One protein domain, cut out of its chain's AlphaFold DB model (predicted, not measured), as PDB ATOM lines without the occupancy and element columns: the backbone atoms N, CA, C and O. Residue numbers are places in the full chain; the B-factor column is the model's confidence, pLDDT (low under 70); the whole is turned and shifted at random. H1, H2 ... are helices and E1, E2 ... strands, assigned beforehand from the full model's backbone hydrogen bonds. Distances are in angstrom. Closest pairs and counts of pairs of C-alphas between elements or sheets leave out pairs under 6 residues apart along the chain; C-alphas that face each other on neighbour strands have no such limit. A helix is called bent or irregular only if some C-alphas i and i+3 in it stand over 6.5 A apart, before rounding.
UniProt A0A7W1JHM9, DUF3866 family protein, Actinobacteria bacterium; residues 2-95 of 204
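Overview. This is residues 2 to 95 of the 204 residues of the protein "DUF3866 family protein" of Actinobacteria bacterium (UniProt A0A7W1JHM9). A small twisted sheet of four short parallel strands, in the order E3, E2, E1, E4, has one face covered by two helices, H2 over E2 and H3 over E4, which make two layers with it. The third helix, H1, lies clear of the sheet, beyond the end where the strands begin, and residues 71 to 76 stick out as a free loop on the way to H3. The printed part has 94 residues, with three named helices and four named strands in the order E1, H1, E2, E3, H2, E4, H3; the class is mixed, helices and strands, though under half of the residues are in named elements. The whole is compact, with a radius of gyration of the C-alphas of 13.0 A and spans of 38 by 32 by 19 A.

Arrangement. Start at the inner strand E1, residues 2 to 4, parallel to the inner strand E2, residues 30 to 32, with N 3 and O 30 2.9 A apart. Edge strand E3, residues 40 to 42, is parallel to E2, with N 42 and O 31 at 2.9 A; on the other side of E1, edge strand E4, residues 62 to 64, is parallel to E1, with N 4 and O 63 at 2.8 A. Look next at H2, residues 45 to 54: it is on the sheet at a height of 9.2 A, over E2 and only just not over E1, where 2 of its C-alphas fall, and its closest C-alphas with E2 are those of Val 32 and Ala 45, 6.2 A apart. H3, residues 78 to 91, is on the same face, over E4 at a height of 9.4 A; the closest C-alphas are those of Ser 63 and Ala 82, 7.0 A apart. H2 and H3 touch, H3 with residues 84 to 89 alone, at a steep tilt of 49 degrees, the same way; the C-alphas of Ala 46 and Ala 88 are closest, 5.2 A apart. H1, residues 15 to 22, is not on the sheet and is apart from H2 and H3. E1, H1, E2 form a strand-helix-strand unit, two parallel neighbour strands with a helix between them in the chain; E3, H2, E4 form a split one, with E2 and E1 between its strands; both crossovers are right-handed. Every O i to N i+4 pair is within hydrogen-bond range in H1 and H2, and 8 of 10 are in H3.

Along the chain. Find C-alpha 2, where E1 begins, at (179.942, 188.033, 162.053). From C-alpha 45 at (182.918, 186.740, 154.879), H2 runs 14.1 A; H1 measures 10.5 A. H3 runs 21.2 A to C-alpha 91 at (187.257, 177.177, 151.044), and is neither bent nor irregular, but only just: C-alphas 79 and 82 are 6.1 A apart.

Size, cuts and confidence. The C-alphas farthest apart are those of Gly 56 and Gly 72, at 38.8 A. The printed part has no cut; its one long link is E4 to H3, 13 residues. Its mean pLDDT is 95.6, and no printed residue is under 70.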
ATOM      1  N   LEU A   2     179.701 187.425 163.362       98.44
ATOM      2  CA  LEU A   2     179.942 188.033 162.053       98.44
ATOM      3  C   LEU A   2     178.585 188.408 161.440       98.44
ATOM      4  O   LEU A   2     177.811 187.518 161.078       98.44
ATOM      5  N   GLN A   3     178.284 189.706 161.349       98.38
ATOM      6  CA  GLN A   3     177.053 190.183 160.720       98.38
ATOM      7  C   GLN A   3     177.224 190.230 159.206       98.38
ATOM      8  O   GLN A   3     177.937 191.081 158.679       98.38
ATOM      9  N   LEU A   4     176.546 189.319 158.519       97.88
ATOM     10  CA  LEU A   4     176.572 189.168 157.072       97.88
ATOM     11  C   LEU A   4     175.732 190.249 156.366       97.88
ATOM     12  O   LEU A   4     174.692 190.661 156.896       97.88
ATOM     13  N   PRO A   5     176.097 190.643 155.129       95.25
ATOM     14  CA  PRO A   5     175.517 191.795 154.433       95.25
ATOM     15  C   PRO A   5     174.084 191.588 153.914       95.25
ATOM     16  O   PRO A   5     173.571 192.446 153.205       95.25
ATOM     17  N   GLY A   6     173.395 190.498 154.273       93.75
ATOM     18  CA  GLY A   6     172.043 190.199 153.780       93.75
ATOM     19  C   GLY A   6     170.973 191.246 154.135       93.75
ATOM     20  O   GLY A   6     169.959 191.341 153.446       93.75
ATOM     21  N   GLY A   7     171.188 192.030 155.196       91.88
ATOM     22  CA  GLY A   7     170.386 193.221 155.512       91.88
ATOM     23  C   GLY A   7     171.097 194.544 155.202       91.88
ATOM     24  O   GLY A   7     170.437 195.571 155.111       91.88
ATOM     25  N   ALA A   8     172.427 194.524 155.036       91.06
ATOM     26  CA  ALA A   8     173.284 195.697 154.816       91.06
ATOM     27  C   ALA A   8     173.052 196.862 155.807       91.06
ATOM     28  O   ALA A   8     173.190 198.030 155.452       91.06
ATOM     29  N   LEU A   9     172.696 196.543 157.057       94.94
ATOM     30  CA  LEU A   9     172.478 197.520 158.128       94.94
ATOM     31  C   LEU A   9     173.655 197.572 159.118       94.94
ATOM     32  O   LEU A   9     174.432 196.608 159.190       94.94
ATOM     33  N   PRO A  10     173.781 198.666 159.901       96.56
ATOM     34  CA  PRO A  10     174.720 198.738 161.014       96.56
ATOM     35  C   PRO A  10     174.521 197.607 162.034       96.56
ATOM     36  O   PRO A  10     173.394 197.204 162.329       96.56
ATOM     37  N   VAL A  11     175.618 197.091 162.586       97.31
ATOM     38  CA  VAL A  11     175.622 196.053 163.634       97.31
ATOM     39  C   VAL A  11     174.991 196.571 164.928       97.31
ATOM     40  O   VAL A  11     174.297 195.827 165.621       97.31
ATOM     41  N   SER A  12     175.163 197.862 165.210       96.00
ATOM     42  CA  SER A  12     174.609 198.572 166.370       96.00
ATOM     43  C   SER A  12     173.076 198.546 166.459       96.00
ATOM     44  O   SER A  12     172.537 198.694 167.552       96.00
ATOM     45  N   LEU A  13     172.365 198.305 165.347       96.06
ATOM     46  CA  LEU A  13     170.902 198.181 165.334       96.06
ATOM     47  C   LEU A  13     170.396 196.841 165.888       96.06
ATOM     48  O   LEU A  13     169.189 196.655 166.031       96.06
ATOM     49  N   SER A  14     171.278 195.877 166.161       95.31
ATOM     50  CA  SER A  14     170.874 194.588 166.721       95.31
ATOM     51  C   SER A  14     170.768 194.645 168.246       95.31
ATOM     52  O   SER A  14     171.775 194.618 168.959       95.31
ATOM     53  N   ASP A  15     169.534 194.614 168.754       94.12
ATOM     54  CA  ASP A  15     169.267 194.488 170.191       94.12
ATOM     55  C   ASP A  15     169.890 193.224 170.794       94.12
ATOM     56  O   ASP A  15     170.461 193.279 171.882       94.12
ATOM     57  N   SER A  16     169.851 192.092 170.080       94.94
ATOM     58  CA  SER A  16     170.472 190.848 170.545       94.94
ATOM     59  C   SER A  16     171.985 190.993 170.698       94.94
ATOM     60  O   SER A  16     172.521 190.592 171.727       94.94
ATOM     61  N   VAL A  17     172.684 191.590 169.722       96.50
ATOM     62  CA  VAL A  17     174.138 191.824 169.824       96.50
ATOM     63  C   VAL A  17     174.442 192.722 171.016       96.50
ATOM     64  O   VAL A  17     175.300 192.375 171.826       96.50
ATOM     65  N   ARG A  18     173.709 193.829 171.170       96.06
ATOM     66  CA  ARG A  18     173.882 194.758 172.291       96.06
ATOM     67  C   ARG A  18     173.707 194.055 173.643       96.06
ATOM     68  O   ARG A  18     174.615 194.100 174.467       96.06
ATOM     69  N   VAL A  19     172.602 193.334 173.837       96.62
ATOM     70  CA  VAL A  19     172.309 192.603 175.083       96.62
ATOM     71  C   VAL A  19     173.347 191.511 175.368       96.62
ATOM     72  O   VAL A  19     173.751 191.331 176.515       96.62
ATOM     73  N   LEU A  20     173.797 190.769 174.350       96.94
ATOM     74  CA  LEU A  20     174.814 189.729 174.534       96.94
ATOM     75  C   LEU A  20     176.178 190.321 174.911       96.94
ATOM     76  O   LEU A  20     176.867 189.742 175.752       96.94
ATOM     77  N   LYS A  21     176.548 191.479 174.347       96.94
ATOM     78  CA  LYS A  21     177.773 192.203 174.715       96.94
ATOM     79  C   LYS A  21     177.706 192.772 176.129       96.94
ATOM     80  O   LYS A  21     178.624 192.545 176.909       96.94
ATOM     81  N   GLU A  22     176.605 193.437 176.492       96.69
ATOM     82  CA  GLU A  22     176.375 193.967 177.849       96.69
ATOM     83  C   GLU A  22     176.500 192.877 178.929       96.69
ATOM     84  O   GLU A  22     176.916 193.150 180.052       96.69
ATOM     85  N   ARG A  23     176.173 191.627 178.584       96.94
ATOM     86  CA  ARG A  23     176.236 190.465 179.484       96.94
ATOM     87  C   ARG A  23     177.537 189.666 179.398       96.94
ATOM     88  O   ARG A  23     177.638 188.629 180.046       96.94
ATOM     89  N   GLY A  24     178.504 190.091 178.583       96.25
ATOM     90  CA  GLY A  24     179.767 189.372 178.388       96.25
ATOM     91  C   GLY A  24     179.622 188.000 177.716       96.25
ATOM     92  O   GLY A  24     180.522 187.174 177.814       96.25
ATOM     93  N   LEU A  25     178.495 187.737 177.046       95.62
ATOM     94  CA  LEU A  25     178.245 186.497 176.296       95.62
ATOM     95  C   LEU A  25     178.745 186.581 174.848       95.62
ATOM     96  O   LEU A  25     178.847 185.564 174.164       95.62
ATOM     97  N   LEU A  26     179.027 187.794 174.370       96.12
ATOM     98  CA  LEU A  26     179.608 188.063 173.065       96.12
ATOM     99  C   LEU A  26     180.772 189.040 173.223       96.12
ATOM    100  O   LEU A  26     180.570 190.174 173.642       96.12
ATOM    101  N   GLU A  27     181.970 188.600 172.854       94.44
ATOM    102  CA  GLU A  27     183.186 189.408 172.972       94.44
ATOM    103  C   GLU A  27     183.325 190.408 171.817       94.44
ATOM    104  O   GLU A  27     183.431 191.611 172.048       94.44
ATOM    105  N   VAL A  28     183.246 189.923 170.569       97.44
ATOM    106  CA  VAL A  28     183.436 190.747 169.363       97.44
ATOM    107  C   VAL A  28     182.297 190.567 168.358       97.44
ATOM    108  O   VAL A  28     181.901 189.442 168.016       97.44
ATOM    109  N   ALA A  29     181.799 191.686 167.833       98.19
ATOM    110  CA  ALA A  29     180.865 191.753 166.718       98.19
ATOM    111  C   ALA A  29     181.530 192.400 165.492       98.19
ATOM    112  O   ALA A  29     181.985 193.537 165.541       98.19
ATOM    113  N   VAL A  30     181.567 191.681 164.374       98.44
ATOM    114  CA  VAL A  30     182.211 192.114 163.129       98.44
ATOM    115  C   VAL A  30     181.146 192.525 162.119       98.44
ATOM    116  O   VAL A  30     180.217 191.757 161.853       98.44
ATOM    117  N   GLY A  31     181.293 193.711 161.533       98.31
ATOM    118  CA  GLY A  31     180.518 194.134 160.369       98.31
ATOM    119  C   GLY A  31     181.158 193.589 159.096       98.31
ATOM    120  O   GLY A  31     182.330 193.862 158.831       98.31
ATOM    121  N   VAL A  32     180.417 192.786 158.326       98.44
ATOM    122  CA  VAL A  32     180.919 192.176 157.089       98.44
ATOM    123  C   VAL A  32     180.328 192.861 155.858       98.44
ATOM    124  O   VAL A  32     179.115 193.042 155.748       98.44
ATOM    125  N   GLY A  33     181.187 193.193 154.895       96.56
ATOM    126  CA  GLY A  33     180.804 193.815 153.633       96.56
ATOM    127  C   GLY A  33     180.162 195.181 153.862       96.56
ATOM    128  O   GLY A  33     180.800 196.097 154.369       96.56
ATOM    129  N   ALA A  34     178.887 195.311 153.492       94.69
ATOM    130  CA  ALA A  34     178.124 196.551 153.631       94.69
ATOM    131  C   ALA A  34     177.599 196.818 155.060       94.69
ATOM    132  O   ALA A  34     176.914 197.814 155.279       94.69
ATOM    133  N   CYS A  35     177.878 195.948 156.033       96.50
ATOM    134  CA  CYS A  35     177.503 196.183 157.426       96.50
ATOM    135  C   CYS A  35     178.518 197.091 158.136       96.50
ATOM    136  O   CYS A  35     179.709 196.790 158.178       96.50
ATOM    137  N   LEU A  36     178.025 198.175 158.737       94.50
ATOM    138  CA  LEU A  36     178.824 199.181 159.447       94.50
ATOM    139  C   LEU A  36     178.740 199.001 160.972       94.50
ATOM    140  O   LEU A  36     177.930 198.219 161.462       94.50
ATOM    141  N   GLU A  37     179.550 199.747 161.723       96.44
ATOM    142  CA  GLU A  37     179.465 199.848 163.196       96.44
ATOM    143  C   GLU A  37     179.658 198.520 163.956       96.44
ATOM    144  O   GLU A  37     179.160 198.347 165.067       96.44
ATOM    145  N   GLY A  38     180.391 197.570 163.366       96.88
ATOM    146  CA  GLY A  38     180.998 196.474 164.122       96.88
ATOM    147  C   GLY A  38     182.242 196.952 164.875       96.88
ATOM    148  O   GLY A  38     182.859 197.942 164.487       96.88
ATOM    149  N   ASP A  39     182.648 196.214 165.906       98.00
ATOM    150  CA  ASP A  39     183.931 196.418 166.600       98.00
ATOM    151  C   ASP A  39     185.109 196.324 165.624       98.00
ATOM    152  O   ASP A  39     186.110 197.024 165.755       98.00
ATOM    153  N   ILE A  40     184.951 195.452 164.625       97.69
ATOM    154  CA  ILE A  40     185.866 195.241 163.510       97.69
ATOM    155  C   ILE A  40     185.057 195.297 162.213       97.69
ATOM    156  O   ILE A  40     183.933 194.788 162.142       97.69
ATOM    157  N   ALA A  41     185.640 195.887 161.172       97.75
ATOM    158  CA  ALA A  41     185.084 195.896 159.824       97.75
ATOM    159  C   ALA A  41     185.868 194.931 158.929       97.75
ATOM    160  O   ALA A  41     187.098 194.955 158.892       97.75
ATOM    161  N   CYS A  42     185.157 194.087 158.190       98.25
ATOM    162  CA  CYS A  42     185.741 193.124 157.264       98.25
ATOM    163  C   CYS A  42     185.071 193.232 155.898       98.25
ATOM    164  O   CYS A  42     183.849 193.240 155.795       98.25
ATOM    165  N   VAL A  43     185.870 193.268 154.832       96.94
ATOM    166  CA  VAL A  43     185.368 193.480 153.464       96.94
ATOM    167  C   VAL A  43     184.553 192.301 152.925       96.94
ATOM    168  O   VAL A  43     183.723 192.490 152.040       96.94
ATOM    169  N   SER A  44     184.764 191.087 153.442       97.62
ATOM    170  CA  SER A  44     184.044 189.885 153.014       97.62
ATOM    171  C   SER A  44     183.912 188.855 154.136       97.62
ATOM    172  O   SER A  44     184.608 188.921 155.152       97.62
ATOM    173  N   ALA A  45     183.033 187.863 153.946       97.69
ATOM    174  CA  ALA A  45     182.918 186.740 154.879       97.69
ATOM    175  C   ALA A  45     184.249 185.981 155.008       97.69
ATOM    176  O   ALA A  45     184.628 185.596 156.109       97.69
ATOM    177  N   ALA A  46     184.996 185.840 153.908       98.25
ATOM    178  CA  ALA A  46     186.311 185.210 153.916       98.25
ATOM    179  C   ALA A  46     187.318 185.987 154.778       98.25
ATOM    180  O   ALA A  46     187.992 185.382 155.607       98.25
ATOM    181  N   SER A  47     187.393 187.320 154.644       98.19
ATOM    182  CA  SER A  47     188.303 188.119 155.476       98.19
ATOM    183  C   SER A  47     187.898 188.090 156.951       98.19
ATOM    184  O   SER A  47     188.761 188.033 157.816       98.19
ATOM    185  N   ALA A  48     186.593 188.082 157.237       98.38
ATOM    186  CA  ALA A  48     186.066 188.008 158.597       98.38
ATOM    187  C   ALA A  48     186.365 186.663 159.278       98.38
ATOM    188  O   ALA A  48     186.764 186.635 160.440       98.38
ATOM    189  N   LEU A  49     186.205 185.554 158.552       98.50
ATOM    190  CA  LEU A  49     186.536 184.214 159.042       98.50
ATOM    191  C   LEU A  49     188.046 184.037 159.232       98.50
ATOM    192  O   LEU A  49     188.469 183.507 160.255       98.50
ATOM    193  N   ALA A  50     188.859 184.520 158.287       98.00
ATOM    194  CA  ALA A  50     190.315 184.490 158.407       98.00
ATOM    195  C   ALA A  50     190.805 185.321 159.605       98.00
ATOM    196  O   ALA A  50     191.666 184.865 160.352       98.00
ATOM    197  N   TRP A  51     190.220 186.504 159.820       98.19
ATOM    198  CA  TRP A  51     190.488 187.322 161.001       98.19
ATOM    199  C   TRP A  51     190.093 186.590 162.291       98.19
ATOM    200  O   TRP A  51     190.905 186.486 163.201       98.19
ATOM    201  N   ALA A  52     188.894 186.001 162.352       97.75
ATOM    202  CA  ALA A  52     188.454 185.274 163.542       97.75
ATOM    203  C   ALA A  52     189.377 184.083 163.874       97.75
ATOM    204  O   ALA A  52     189.681 183.839 165.040       97.75
ATOM    205  N   ALA A  53     189.859 183.369 162.853       96.69
ATOM    206  CA  ALA A  53     190.835 182.298 163.031       96.69
ATOM    207  C   ALA A  53     192.199 182.825 163.513       96.69
ATOM    208  O   ALA A  53     192.811 182.212 164.385       96.69
ATOM    209  N   HIS A  54     192.664 183.963 162.980       97.44
ATOM    210  CA  HIS A  54     193.908 184.613 163.408       97.44
ATOM    211  C   HIS A  54     193.873 185.029 164.885       97.44
ATOM    212  O   HIS A  54     194.842 184.805 165.603       97.44
ATOM    213  N   GLU A  55     192.743 185.561 165.355       97.81
ATOM    214  CA  GLU A  55     192.543 185.927 166.766       97.81
ATOM    215  C   GLU A  55     192.331 184.713 167.692       97.81
ATOM    216  O   GLU A  55     192.192 184.867 168.903       97.81
ATOM    217  N   GLY A  56     192.303 183.493 167.148       95.81
ATOM    218  CA  GLY A  56     192.189 182.267 167.935       95.81
ATOM    219  C   GLY A  56     190.767 181.925 168.386       95.81
ATOM    220  O   GLY A  56     190.598 181.100 169.288       95.81
ATOM    221  N   PHE A  57     189.728 182.499 167.770       95.75
ATOM    222  CA  PHE A  57     188.352 182.089 168.058       95.75
ATOM    223  C   PHE A  57     188.109 180.648 167.594       95.75
ATOM    224  O   PHE A  57     188.277 180.315 166.422       95.75
ATOM    225  N   ALA A  58     187.625 179.796 168.501       93.25
ATOM    226  CA  ALA A  58     187.322 178.395 168.196       93.25
ATOM    227  C   ALA A  58     186.094 178.212 167.281       93.25
ATOM    228  O   ALA A  58     185.935 177.167 166.652       93.25
ATOM    229  N   ALA A  59     185.208 179.210 167.220       94.94
ATOM    230  CA  ALA A  59     184.069 179.240 166.310       94.94
ATOM    231  C   ALA A  59     183.618 180.675 166.024       94.94
ATOM    232  O   ALA A  59     183.740 181.570 166.861       94.94
ATOM    233  N   ALA A  60     183.014 180.865 164.853       97.00
ATOM    234  CA  ALA A  60     182.368 182.107 164.460       97.00
ATOM    235  C   ALA A  60     180.873 181.864 164.215       97.00
ATOM    236  O   ALA A  60     180.489 180.979 163.454       97.00
ATOM    237  N   VAL A  61     180.021 182.678 164.842       97.56
ATOM    238  CA  VAL A  61     178.584 182.710 164.539       97.56
ATOM    239  C   VAL A  61     178.353 183.718 163.425       97.56
ATOM    240  O   VAL A  61     178.496 184.921 163.652       97.56
ATOM    241  N   CYS A  62     177.998 183.225 162.242       97.88
ATOM    242  CA  CYS A  62     177.627 184.037 161.090       97.88
ATOM    243  C   CYS A  62     176.105 184.170 161.038       97.88
ATOM    244  O   CYS A  62     175.400 183.170 160.924       97.88
ATOM    245  N   SER A  63     175.591 185.394 161.103       95.69
ATOM    246  CA  SER A  63     174.155 185.657 161.001       95.69
ATOM    247  C   SER A  63     173.911 186.893 160.163       95.69
ATOM    248  O   SER A  63     174.777 187.752 160.024       95.69
ATOM    249  N   ILE A  64     172.709 187.002 159.621       94.00
ATOM    250  CA  ILE A  64     172.273 188.225 158.964       94.00
ATOM    251  C   ILE A  64     171.663 189.125 160.031       94.00
ATOM    252  O   ILE A  64     170.904 188.660 160.883       94.00
ATOM    253  N   GLY A  65     172.044 190.400 159.994       89.31
ATOM    254  CA  GLY A  65     171.493 191.421 160.873       89.31
ATOM    255  C   GLY A  65     170.018 191.726 160.584       89.31
ATOM    256  O   GLY A  65     169.391 191.084 159.733       89.31
ATOM    257  N   PRO A  66     169.446 192.727 161.272       87.44
ATOM    258  CA  PRO A  66     168.097 193.196 160.978       87.44
ATOM    259  C   PRO A  66     167.962 193.687 159.526       87.44
ATOM    260  O   PRO A  66     168.949 193.952 158.837       87.44
ATOM    261  N   GLY A  67     166.717 193.828 159.065       85.75
ATOM    262  CA  GLY A  67     166.427 194.422 157.754       85.75
ATOM    263  C   GLY A  67     166.661 193.495 156.561       85.75
ATOM    264  O   GLY A  67     166.987 193.973 155.477       85.75
ATOM    265  N   ILE A  68     166.498 192.176 156.734       87.12
ATOM    266  CA  ILE A  68     166.611 191.215 155.625       87.12
ATOM    267  C   ILE A  68     165.702 191.653 154.472       87.12
ATOM    268  O   ILE A  68     164.477 191.680 154.598       87.12
ATOM    269  N   SER A  69     166.320 191.941 153.332       85.00
ATOM    270  CA  SER A  69     165.610 192.295 152.107       85.00
ATOM    271  C   SER A  69     165.109 191.043 151.391       85.00
ATOM    272  O   SER A  69     165.764 189.997 151.419       85.00
ATOM    273  N   GLY A  70     163.955 191.139 150.729       88.38
ATOM    274  CA  GLY A  70     163.398 190.031 149.964       88.38
ATOM    275  C   GLY A  70     162.429 190.476 148.875       88.38
ATOM    276  O   GLY A  70     161.582 191.332 149.105       88.38
ATOM    277  N   THR A  71     162.528 189.861 147.698       90.56
ATOM    278  CA  THR A  71     161.625 190.077 146.553       90.56
ATOM    279  C   THR A  71     160.559 188.986 146.436       90.56
ATOM    280  O   THR A  71     159.717 189.025 145.543       90.56
ATOM    281  N   GLY A  72     160.588 187.992 147.331       85.00
ATOM    282  CA  GLY A  72     159.659 186.860 147.339       85.00
ATOM    283  C   GLY A  72     160.020 185.728 146.371       85.00
ATOM    284  O   GLY A  72     159.338 184.706 146.378       85.00
ATOM    285  N   SER A  73     161.086 185.869 145.576       90.25
ATOM    286  CA  SER A  73     161.606 184.783 144.741       90.25
ATOM    287  C   SER A  73     162.535 183.854 145.533       90.25
ATOM    288  O   SER A  73     163.067 184.227 146.577       90.25
ATOM    289  N   PHE A  74     162.758 182.638 145.019       91.50
ATOM    290  CA  PHE A  74     163.561 181.612 145.699       91.50
ATOM    291  C   PHE A  74     164.992 182.064 146.025       91.50
ATOM    292  O   PHE A  74     165.514 181.700 147.071       91.50
ATOM    293  N   LEU A  75     165.602 182.870 145.150       94.44
ATOM    294  CA  LEU A  75     166.956 183.407 145.329       94.44
ATOM    295  C   LEU A  75     166.963 184.897 145.710       94.44
ATOM    296  O   LEU A  75     168.012 185.491 145.921       94.44
ATOM    297  N   GLY A  76     165.799 185.536 145.773       93.19
ATOM    298  CA  GLY A  76     165.682 186.971 145.982       93.19
ATOM    299  C   GLY A  76     165.557 187.327 147.450       93.19
ATOM    300  O   GLY A  76     164.576 187.963 147.819       93.19
ATOM    301  N   HIS A  77     166.488 186.892 148.300       93.38
ATOM    302  CA  HIS A  77     166.477 187.247 149.718       93.38
ATOM    303  C   HIS A  77     167.881 187.355 150.328       93.38
ATOM    304  O   HIS A  77     168.774 186.564 150.025       93.38
ATOM    305  N   GLY A  78     168.049 188.254 151.302       94.06
ATOM    306  CA  GLY A  78     169.312 188.452 152.027       94.06
ATOM    307  C   GLY A  78     169.816 187.220 152.788       94.06
ATOM    308  O   GLY A  78     171.007 187.102 153.058       94.06
ATOM    309  N   GLY A  79     168.921 186.258 153.060       94.44
ATOM    310  CA  GLY A  79     169.228 184.923 153.595       94.44
ATOM    311  C   GLY A  79     170.386 184.196 152.899       94.44
ATOM    312  O   GLY A  79     171.075 183.407 153.536       94.44
ATOM    313  N   LEU A  80     170.617 184.472 151.609       96.00
ATOM    314  CA  LEU A  80     171.660 183.812 150.823       96.00
ATOM    315  C   LEU A  80     173.081 184.151 151.275       96.00
ATOM    316  O   LEU A  80     173.985 183.362 151.017       96.00
ATOM    317  N   ALA A  81     173.279 185.241 152.023       96.94
ATOM    318  CA  ALA A  81     174.591 185.568 152.572       96.94
ATOM    319  C   ALA A  81     175.138 184.442 153.478       96.94
ATOM    320  O   ALA A  81     176.350 184.282 153.608       96.94
ATOM    321  N   ALA A  82     174.265 183.616 154.072       96.94
ATOM    322  CA  ALA A  82     174.685 182.430 154.816       96.94
ATOM    323  C   ALA A  82     175.359 181.369 153.921       96.94
ATOM    324  O   ALA A  82     176.303 180.724 154.370       96.94
ATOM    325  N   ALA A  83     174.930 181.218 152.661       97.38
ATOM    326  CA  ALA A  83     175.584 180.323 151.701       97.38
ATOM    327  C   ALA A  83     176.971 180.851 151.316       97.38
ATOM    328  O   ALA A  83     177.927 180.084 151.261       97.38
ATOM    329  N   GLU A  84     177.112 182.166 151.123       96.62
ATOM    330  CA  GLU A  84     178.415 182.798 150.875       96.62
ATOM    331  C   GLU A  84     179.384 182.568 152.039       96.62
ATOM    332  O   GLU A  84     180.539 182.198 151.824       96.62
ATOM    333  N   ALA A  85     178.909 182.727 153.278       98.12
ATOM    334  CA  ALA A  85     179.704 182.457 154.470       98.12
ATOM    335  C   ALA A  85     180.083 180.974 154.596       98.12
ATOM    336  O   ALA A  85     181.225 180.671 154.933       98.12
ATOM    337  N   ALA A  86     179.158 180.057 154.294       98.12
ATOM    338  CA  ALA A  86     179.431 178.623 154.296       98.12
ATOM    339  C   ALA A  86     180.480 178.245 153.239       98.12
ATOM    340  O   ALA A  86     181.450 177.564 153.555       98.12
ATOM    341  N   ASN A  87     180.347 178.762 152.015       98.19
ATOM    342  CA  ASN A  87     181.304 178.542 150.931       98.19
ATOM    343  C   ASN A  87     182.693 179.090 151.277       98.19
ATOM    344  O   ASN A  87     183.694 178.409 151.055       98.19
ATOM    345  N   ALA A  88     182.761 180.292 151.857       98.00
ATOM    346  CA  ALA A  88     184.014 180.869 152.330       98.00
ATOM    347  C   ALA A  88     184.641 180.024 153.449       98.00
ATOM    348  O   ALA A  88     185.842 179.769 153.410       98.00
ATOM    349  N   ALA A  89     183.845 179.552 154.413       97.88
ATOM    350  CA  ALA A  89     184.323 178.676 155.479       97.88
ATOM    351  C   ALA A  89     184.906 177.375 154.915       97.88
ATOM    352  O   ALA A  89     186.039 177.036 155.250       97.88
ATOM    353  N   THR A  90     184.190 176.699 154.012       97.38
ATOM    354  CA  THR A  90     184.680 175.486 153.340       97.38
ATOM    355  C   THR A  90     185.983 175.750 152.589       97.38
ATOM    356  O   THR A  90     186.942 174.998 152.738       97.38
ATOM    357  N   ALA A  91     186.056 176.832 151.807       97.44
ATOM    358  CA  ALA A  91     187.257 177.177 151.044       97.44
ATOM    359  C   ALA A  91     188.477 177.464 151.939       97.44
ATOM    360  O   ALA A  91     189.612 177.230 151.530       97.44
ATOM    361  N   LEU A  92     188.248 177.939 153.168       96.62
ATOM    362  CA  LEU A  92     189.278 178.169 154.183       96.62
ATOM    363  C   LEU A  92     189.613 176.910 155.010       96.62
ATOM    364  O   LEU A  92     190.417 176.994 155.935       96.62
ATOM    365  N   GLY A  93     189.018 175.751 154.700       94.62
ATOM    366  CA  GLY A  93     189.215 174.498 155.440       94.62
ATOM    367  C   GLY A  93     188.402 174.389 156.735       94.62
ATOM    368  O   GLY A  93     188.640 173.493 157.542       94.62
ATOM    369  N   GLY A  94     187.451 175.297 156.952       95.12
ATOM    370  CA  GLY A  94     186.494 175.234 158.050       95.12
ATOM    371  C   GLY A  94     185.355 174.245 157.786       95.12
ATOM    372  O   GLY A  94     185.182 173.728 156.685       95.12
ATOM    373  N   ARG A  95     184.541 174.006 158.819       95.94
ATOM    374  CA  ARG A  95     183.387 173.096 158.769       95.94
ATOM    375  C   ARG A  95     182.103 173.881 159.060       95.94
ATOM    376  O   ARG A  95     181.814 174.137 160.232       95.94
TER     377      ARG A  95